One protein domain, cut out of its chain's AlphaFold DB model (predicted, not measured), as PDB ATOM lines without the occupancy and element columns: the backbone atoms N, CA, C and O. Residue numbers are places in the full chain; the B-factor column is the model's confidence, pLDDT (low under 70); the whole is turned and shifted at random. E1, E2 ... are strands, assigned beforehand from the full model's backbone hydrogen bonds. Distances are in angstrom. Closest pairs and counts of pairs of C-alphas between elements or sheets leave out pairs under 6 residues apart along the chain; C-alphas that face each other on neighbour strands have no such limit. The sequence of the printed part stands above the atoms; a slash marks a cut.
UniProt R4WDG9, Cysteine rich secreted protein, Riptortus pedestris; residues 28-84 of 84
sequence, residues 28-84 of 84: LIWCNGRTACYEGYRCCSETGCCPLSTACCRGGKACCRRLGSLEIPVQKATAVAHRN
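Overview. This is residues 28 to 84 of the 84 residues of the protein "Cysteine rich secreted protein" of Riptortus pedestris (UniProt R4WDG9). Three small strand hairpins, E1 with E2, E3 with E4 and E5 with E6, are stacked in a row along a rod; E7 folds back beside E6, and residues 75 to 84 run back along the row, tied to E4 and E2 by short pairings. The 57 printed residues hold no named helix and seven strands, E1 to E7 in chain order, class all strand. The sheets E1 - E2, E3 - E4 and E5 - E6 - E7 are antiparallel. The whole is compact, with a radius of gyration of the C-alphas of 11.5 A, and spans 43 by 19 by 13 A.

Along the chain. Find C-alpha 28 at (-16.511, 30.828, 34.524), where E1, residues 28 to 32, begins. Next come E2, residues 35 to 38, E3, 41 to 45, E4, 48 to 51, and E5, 55 to 57. E6, residues 62 to 67, is 15.9 A long; E7, residues 70 to 74, is 12.3 A long and ends at (2.858, 37.641, 31.611).

Arrangement. In hairpin E1 and E2, look for N 29 and O 37, 2.7 A apart. The closest C-alphas of E1 and E3 are Cys 31 and Cys 43, 5.4 A. Hairpin E3 and E4 has N 42 and O 50 at 2.7 A. This sheet and E5 E6 E7 form a sandwich, two sheets face to face, the parts that face each other 9.3 A centre to centre; Cys 50 and Cys 63 are the closest C-alphas of E4 and E6, 5.5 A. E5, E6 and E7 form a meander, each strand the antiparallel neighbour of the one before: N 55 and O 64 are 2.8 A apart, N 65 and O 72 2.9 A. Residues 77 to 78 pair antiparallel with 48 to 49 of E4, and 80 to 81 with 35 to 36 of E2.

Size, cuts and confidence. The C-alphas farthest apart, Ser 69 and Asn 84, are 43.0 A apart. The printed part has no cut, and the six links between strands are tight. Mean pLDDT of the printed part is 81.1; residues 82 to 84 are under 70.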
ATOM      1  N   LEU A  28     -17.208  30.318  33.347       83.69
ATOM      2  CA  LEU A  28     -16.511  30.828  34.524       83.69
ATOM      3  C   LEU A  28     -15.913  29.663  35.318       83.69
ATOM      4  O   LEU A  28     -16.616  28.752  35.755       83.69
ATOM      5  N   ILE A  29     -14.603  29.713  35.531       85.06
ATOM      6  CA  ILE A  29     -13.839  28.798  36.373       85.06
ATOM      7  C   ILE A  29     -13.700  29.444  37.748       85.06
ATOM      8  O   ILE A  29     -12.964  30.415  37.928       85.06
ATOM      9  N   TRP A  30     -14.422  28.909  38.725       85.50
ATOM     10  CA  TRP A  30     -14.445  29.447  40.079       85.50
ATOM     11  C   TRP A  30     -13.108  29.233  40.788       85.50
ATOM     12  O   TRP A  30     -12.623  28.110  40.910       85.50
ATOM     13  N   CYS A  31     -12.524  30.326  41.277       83.81
ATOM     14  CA  CYS A  31     -11.321  30.296  42.108       83.81
ATOM     15  C   CYS A  31     -11.664  30.133  43.582       83.81
ATOM     16  O   CYS A  31     -10.946  29.478  44.330       83.81
ATOM     17  N   ASN A  32     -12.753  30.777  43.990       83.94
ATOM     18  CA  ASN A  32     -13.334  30.723  45.321       83.94
ATOM     19  C   ASN A  32     -14.843  31.005  45.184       83.94
ATOM     20  O   ASN A  32     -15.297  31.409  44.118       83.94
ATOM     21  N   GLY A  33     -15.632  30.890  46.250       81.75
ATOM     22  CA  GLY A  33     -17.079  31.155  46.233       81.75
ATOM     23  C   GLY A  33     -17.492  32.608  45.942       81.75
ATOM     24  O   GLY A  33     -18.671  32.928  46.026       81.75
ATOM     25  N   ARG A  34     -16.542  33.508  45.646       84.50
ATOM     26  CA  ARG A  34     -16.789  34.928  45.324       84.50
ATOM     27  C   ARG A  34     -16.159  35.389  44.011       84.50
ATOM     28  O   ARG A  34     -16.531  36.443  43.505       84.50
ATOM     29  N   THR A  35     -15.187  34.653  43.484       87.19
ATOM     30  CA  THR A  35     -14.367  35.086  42.350       87.19
ATOM     31  C   THR A  35     -14.167  33.953  41.359       87.19
ATOM     32  O   THR A  35     -13.944  32.800  41.739       87.19
ATOM     33  N   ALA A  36     -14.204  34.298  40.078       87.94
ATOM     34  CA  ALA A  36     -14.009  33.360  38.987       87.94
ATOM     35  C   ALA A  36     -13.115  33.945  37.889       87.94
ATOM     36  O   ALA A  36     -13.057  35.157  37.675       87.94
ATOM     37  N   CYS A  37     -12.413  33.065  37.188       87.31
ATOM     38  CA  CYS A  37     -11.690  33.365  35.963       87.31
ATOM     39  C   CYS A  37     -12.527  32.964  34.752       87.31
ATOM     40  O   CYS A  37     -13.297  32.014  34.824       87.31
ATOM     41  N   TYR A  38     -12.340  33.636  33.621       86.38
ATOM     42  CA  TYR A  38     -12.899  33.159  32.360       86.38
ATOM     43  C   TYR A  38     -12.190  31.894  31.872       86.38
ATOM     44  O   TYR A  38     -11.033  31.629  32.217       86.38
ATOM     45  N   GLU A  39     -12.876  31.137  31.024       85.25
ATOM     46  CA  GLU A  39     -12.304  30.029  30.273       85.25
ATOM     47  C   GLU A  39     -11.016  30.457  29.547       85.25
ATOM     48  O   GLU A  39     -10.877  31.590  29.086       85.25
ATOM     49  N   GLY A  40     -10.027  29.565  29.496       83.19
ATOM     50  CA  GLY A  40      -8.684  29.899  29.010       83.19
ATOM     51  C   GLY A  40      -7.744  30.431  30.097       83.19
ATOM     52  O   GLY A  40      -6.530  30.494  29.875       83.19
ATOM     53  N   TYR A  41      -8.262  30.729  31.293       87.25
ATOM     54  CA  TYR A  41      -7.484  31.135  32.460       87.25
ATOM     55  C   TYR A  41      -7.621  30.136  33.618       87.25
ATOM     56  O   TYR A  41      -8.598  29.408  33.744       87.25
ATOM     57  N   ARG A  42      -6.612  30.104  34.488       86.94
ATOM     58  CA  ARG A  42      -6.568  29.347  35.740       86.94
ATOM     59  C   ARG A  42      -6.391  30.281  36.924       86.94
ATOM     60  O   ARG A  42      -5.740  31.322  36.822       86.94
ATOM     61  N   CYS A  43      -6.889  29.851  38.068       87.56
ATOM     62  CA  CYS A  43      -6.736  30.560  39.324       87.56
ATOM     63  C   CYS A  43      -5.321  30.370  39.878       87.56
ATOM     64  O   CYS A  43      -4.905  29.253  40.177       87.56
ATOM     65  N   CYS A  44      -4.581  31.466  40.021       87.06
ATOM     66  CA  CYS A  44      -3.293  31.502  40.720       87.06
ATOM     67  C   CYS A  44      -3.382  32.214  42.075       87.06
ATOM     68  O   CYS A  44      -2.480  32.102  42.900       87.06
ATOM     69  N   SER A  45      -4.438  32.988  42.315       84.81
ATOM     70  CA  SER A  45      -4.766  33.594  43.612       84.81
ATOM     71  C   SER A  45      -6.276  33.787  43.701       84.81
ATOM     72  O   SER A  45      -6.955  33.694  42.682       84.81
ATOM     73  N   GLU A  46      -6.788  34.160  44.875       80.44
ATOM     74  CA  GLU A  46      -8.217  34.456  45.064       80.44
ATOM     75  C   GLU A  46      -8.759  35.483  44.062       80.44
ATOM     76  O   GLU A  46      -9.871  35.345  43.575       80.44
ATOM     77  N   THR A  47      -7.963  36.491  43.706       81.25
ATOM     78  CA  THR A  47      -8.345  37.544  42.748       81.25
ATOM     79  C   THR A  47      -7.596  37.444  41.421       81.25
ATOM     80  O   THR A  47      -7.601  38.376  40.616       81.25
ATOM     81  N   GLY A  48      -6.886  36.338  41.200       84.31
ATOM     82  CA  GLY A  48      -5.805  36.291  40.240       84.31
ATOM     83  C   GLY A  48      -5.895  35.194  39.205       84.31
ATOM     84  O   GLY A  48      -5.688  34.031  39.547       84.31
ATOM     85  N   CYS A  49      -6.047  35.584  37.943       87.38
ATOM     86  CA  CYS A  49      -6.178  34.674  36.816       87.38
ATOM     87  C   CYS A  49      -4.932  34.700  35.932       87.38
ATOM     88  O   CYS A  49      -4.494  35.762  35.485       87.38
ATOM     89  N   CYS A  50      -4.375  33.530  35.641       89.44
ATOM     90  CA  CYS A  50      -3.290  33.379  34.679       89.44
ATOM     91  C   CYS A  50      -3.749  32.550  33.486       89.44
ATOM     92  O   CYS A  50      -4.477  31.584  33.681       89.44
ATOM     93  N   PRO A  51      -3.334  32.876  32.256       87.00
ATOM     94  CA  PRO A  51      -3.684  32.063  31.100       87.00
ATOM     95  C   PRO A  51      -3.207  30.617  31.279       87.00
ATOM     96  O   PRO A  51      -2.146  30.370  31.860       87.00
ATOM     97  N   LEU A  52      -3.963  29.645  30.767       85.50
ATOM     98  CA  LEU A  52      -3.657  28.213  30.906       85.50
ATOM     99  C   LEU A  52      -2.278  27.833  30.352       85.50
ATOM    100  O   LEU A  52      -1.681  26.875  30.839       85.50
ATOM    101  N   SER A  53      -1.762  28.603  29.392       83.94
ATOM    102  CA  SER A  53      -0.430  28.465  28.790       83.94
ATOM    103  C   SER A  53       0.716  29.007  29.659       83.94
ATOM    104  O   SER A  53       1.875  28.980  29.242       83.94
ATOM    105  N   THR A  54       0.406  29.511  30.856       87.94
ATOM    106  CA  THR A  54       1.361  30.089  31.808       87.94
ATOM    107  C   THR A  54       1.292  29.400  33.165       87.94
ATOM    108  O   THR A  54       0.305  28.751  33.514       87.94
ATOM    109  N   ALA A  55       2.367  29.542  33.933       85.44
ATOM    110  CA  ALA A  55       2.493  29.046  35.291       85.44
ATOM    111  C   ALA A  55       2.298  30.173  36.317       85.44
ATOM    112  O   ALA A  55       2.597  31.342  36.059       85.44
ATOM    113  N   CYS A  56       1.836  29.797  37.509       86.88
ATOM    114  CA  CYS A  56       1.768  30.682  38.663       86.88
ATOM    115  C   CYS A  56       3.168  30.842  39.274       86.88
ATOM    116  O   CYS A  56       3.697  29.914  39.883       86.88
ATOM    117  N   CYS A  57       3.761  32.021  39.152       85.88
ATOM    118  CA  CYS A  57       5.052  32.361  39.741       85.88
ATOM    119  C   CYS A  57       4.906  33.210  40.999       85.88
ATOM    120  O   CYS A  57       3.861  33.818  41.250       85.88
ATOM    121  N   ARG A  58       5.998  33.311  41.771       82.62
ATOM    122  CA  ARG A  58       6.067  34.132  42.995       82.62
ATOM    123  C   ARG A  58       4.896  33.849  43.951       82.62
ATOM    124  O   ARG A  58       4.259  34.775  44.449       82.62
ATOM    125  N   GLY A  59       4.570  32.567  44.144       75.56
ATOM    126  CA  GLY A  59       3.463  32.137  45.004       75.56
ATOM    127  C   GLY A  59       2.081  32.574  44.506       75.56
ATOM    128  O   GLY A  59       1.224  32.910  45.312       75.56
ATOM    129  N   GLY A  60       1.884  32.660  43.184       75.44
ATOM    130  CA  GLY A  60       0.604  33.046  42.574       75.44
ATOM    131  C   GLY A  60       0.430  34.544  42.313       75.44
ATOM    132  O   GLY A  60      -0.535  34.968  41.666       75.44
ATOM    133  N   LYS A  61       1.383  35.374  42.750       78.06
ATOM    134  CA  LYS A  61       1.329  36.830  42.555       78.06
ATOM    135  C   LYS A  61       1.540  37.244  41.098       78.06
ATOM    136  O   LYS A  61       0.977  38.255  40.690       78.06
ATOM    137  N   ALA A  62       2.289  36.462  40.321       82.19
ATOM    138  CA  ALA A  62       2.574  36.735  38.916       82.19
ATOM    139  C   ALA A  62       2.295  35.512  38.039       82.19
ATOM    140  O   ALA A  62       2.428  34.375  38.489       82.19
ATOM    141  N   CYS A  63       1.958  35.750  36.776       87.62
ATOM    142  CA  CYS A  63       1.951  34.717  35.748       87.62
ATOM    143  C   CYS A  63       3.317  34.732  35.065       87.62
ATOM    144  O   CYS A  63       3.794  35.814  34.722       87.62
ATOM    145  N   CYS A  64       3.943  33.580  34.832       87.62
ATOM    146  CA  CYS A  64       5.076  33.517  33.910       87.62
ATOM    147  C   CYS A  64       4.899  32.439  32.864       87.62
ATOM    148  O   CYS A  64       4.313  31.383  33.105       87.62
ATOM    149  N   ARG A  65       5.501  32.680  31.709       87.06
ATOM    150  CA  ARG A  65       5.728  31.659  30.698       87.06
ATOM    151  C   ARG A  65       7.199  31.269  30.730       87.06
ATOM    152  O   ARG A  65       8.057  32.142  30.839       87.06
ATOM    153  N   ARG A  66       7.488  29.972  30.627       76.75
ATOM    154  CA  ARG A  66       8.855  29.495  30.409       76.75
ATOM    155  C   ARG A  66       9.109  29.371  28.914       76.75
ATOM    156  O   ARG A  66       8.396  28.635  28.235       76.75
ATOM    157  N   LEU A  67      10.111  30.089  28.419       76.56
ATOM    158  CA  LEU A  67      10.704  29.864  27.101       76.56
ATOM    159  C   LEU A  67      12.139  29.379  27.330       76.56
ATOM    160  O   LEU A  67      13.051  30.175  27.554       76.56
ATOM    161  N   GLY A  68      12.328  28.059  27.355       76.88
ATOM    162  CA  GLY A  68      13.607  27.459  27.739       76.88
ATOM    163  C   GLY A  68      13.981  27.813  29.183       76.88
ATOM    164  O   GLY A  68      13.230  27.499  30.106       76.88
ATOM    165  N   SER A  69      15.124  28.483  29.364       71.88
ATOM    166  CA  SER A  69      15.621  28.931  30.678       71.88
ATOM    167  C   SER A  69      15.141  30.335  31.085       71.88
ATOM    168  O   SER A  69      15.470  30.802  32.172       71.88
ATOM    169  N   LEU A  70      14.385  31.036  30.227       73.31
ATOM    170  CA  LEU A  70      13.871  32.378  30.521       73.31
ATOM    171  C   LEU A  70      12.467  32.313  31.137       73.31
ATOM    172  O   LEU A  70      11.546  31.726  30.559       73.31
ATOM    173  N   GLU A  71      12.292  32.976  32.279       77.88
ATOM    174  CA  GLU A  71      10.986  33.226  32.891       77.88
ATOM    175  C   GLU A  71      10.476  34.602  32.458       77.88
ATOM    176  O   GLU A  71      10.987  35.639  32.880       77.88
ATOM    177  N   ILE A  72       9.463  34.614  31.592       80.69
ATOM    178  CA  ILE A  72       8.883  35.847  31.057       80.69
ATOM    179  C   ILE A  72       7.621  36.164  31.863       80.69
ATOM    180  O   ILE A  72       6.692  35.346  31.845       80.69
ATOM    181  N   PRO A  73       7.543  37.311  32.565       77.25
ATOM    182  CA  PRO A  73       6.324  37.716  33.247       77.25
ATOM    183  C   PRO A  73       5.228  38.011  32.219       77.25
ATOM    184  O   PRO A  73       5.440  38.724  31.240       77.25
ATOM    185  N   VAL A  74       4.046  37.453  32.448       80.50
ATOM    186  CA  VAL A  74       2.858  37.641  31.611       80.50
ATOM    187  C   VAL A  74       1.830  38.449  32.392       80.50
ATOM    188  O   VAL A  74       1.734  38.331  33.616       80.50
ATOM    189  N   GLN A  75       1.061  39.277  31.681       74.75
ATOM    190  CA  GLN A  75      -0.032  40.029  32.287       74.75
ATOM    191  C   GLN A  75      -1.038  39.084  32.947       74.75
ATOM    192  O   GLN A  75      -1.485  38.094  32.364       74.75
ATOM    193  N   LYS A  76      -1.366  39.405  34.195       77.12
ATOM    194  CA  LYS A  76      -2.370  38.712  34.989       77.12
ATOM    195  C   LYS A  76      -3.737  39.276  34.625       77.12
ATOM    196  O   LYS A  76      -3.896  40.491  34.568       77.12
ATOM    197  N   ALA A  77      -4.706  38.402  34.399       76.81
ATOM    198  CA  ALA A  77      -6.094  38.819  34.305       76.81
ATOM    199  C   ALA A  77      -6.676  38.954  35.719       76.81
ATOM    200  O   ALA A  77      -6.363  38.171  36.626       76.81
ATOM    201  N   THR A  78      -7.513  39.965  35.911       76.50
ATOM    202  CA  THR A  78      -8.246  40.157  37.163       76.50
ATOM    203  C   THR A  78      -9.400  39.164  37.211       76.50
ATOM    204  O   THR A  78     -10.142  39.040  36.237       76.50
ATOM    205  N   ALA A  79      -9.550  38.450  38.327       78.38
ATOM    206  CA  ALA A  79     -10.719  37.600  38.523       78.38
ATOM    207  C   ALA A  79     -11.988  38.456  38.586       78.38
ATOM    208  O   ALA A  79     -11.998  39.539  39.174       78.38
ATOM    209  N   VAL A  80     -13.064  37.949  38.001       79.50
ATOM    210  CA  VAL A  80     -14.376  38.582  38.063       79.50
ATOM    211  C   VAL A  80     -14.996  38.232  39.405       79.50
ATOM    212  O   VAL A  80     -15.110  37.058  39.761       79.50
ATOM    213  N   ALA A  81     -15.376  39.252  40.171       75.69
ATOM    214  CA  ALA A  81     -16.156  39.058  41.382       75.69
ATOM    215  C   ALA A  81     -17.608  38.777  40.983       75.69
ATOM    216  O   ALA A  81     -18.274  39.646  40.421       75.69
ATOM    217  N   HIS A  82     -18.096  37.573  41.265       64.75
ATOM    218  CA  HIS A  82     -19.493  37.230  41.040       64.75
ATOM    219  C   HIS A  82     -20.249  37.464  42.347       64.75
ATOM    220  O   HIS A  82     -20.083  36.730  43.324       64.75
ATOM    221  N   ARG A  83     -21.040  38.539  42.391       56.72
ATOM    222  CA  ARG A  83     -21.934  38.813  43.517       56.72
ATOM    223  C   ARG A  83     -23.199  37.988  43.290       56.72
ATOM    224  O   ARG A  83     -23.926  38.262  42.342       56.72
ATOM    225  N   ASN A  84     -23.355  36.936  44.093       51.47
ATOM    226  CA  ASN A  84     -24.558  36.101  44.136       51.47
ATOM    227  C   ASN A  84     -25.805  36.925  44.474       51.47
ATOM    228  O   ASN A  84     -25.652  37.895  45.259       51.47
TER     229      ASN A  84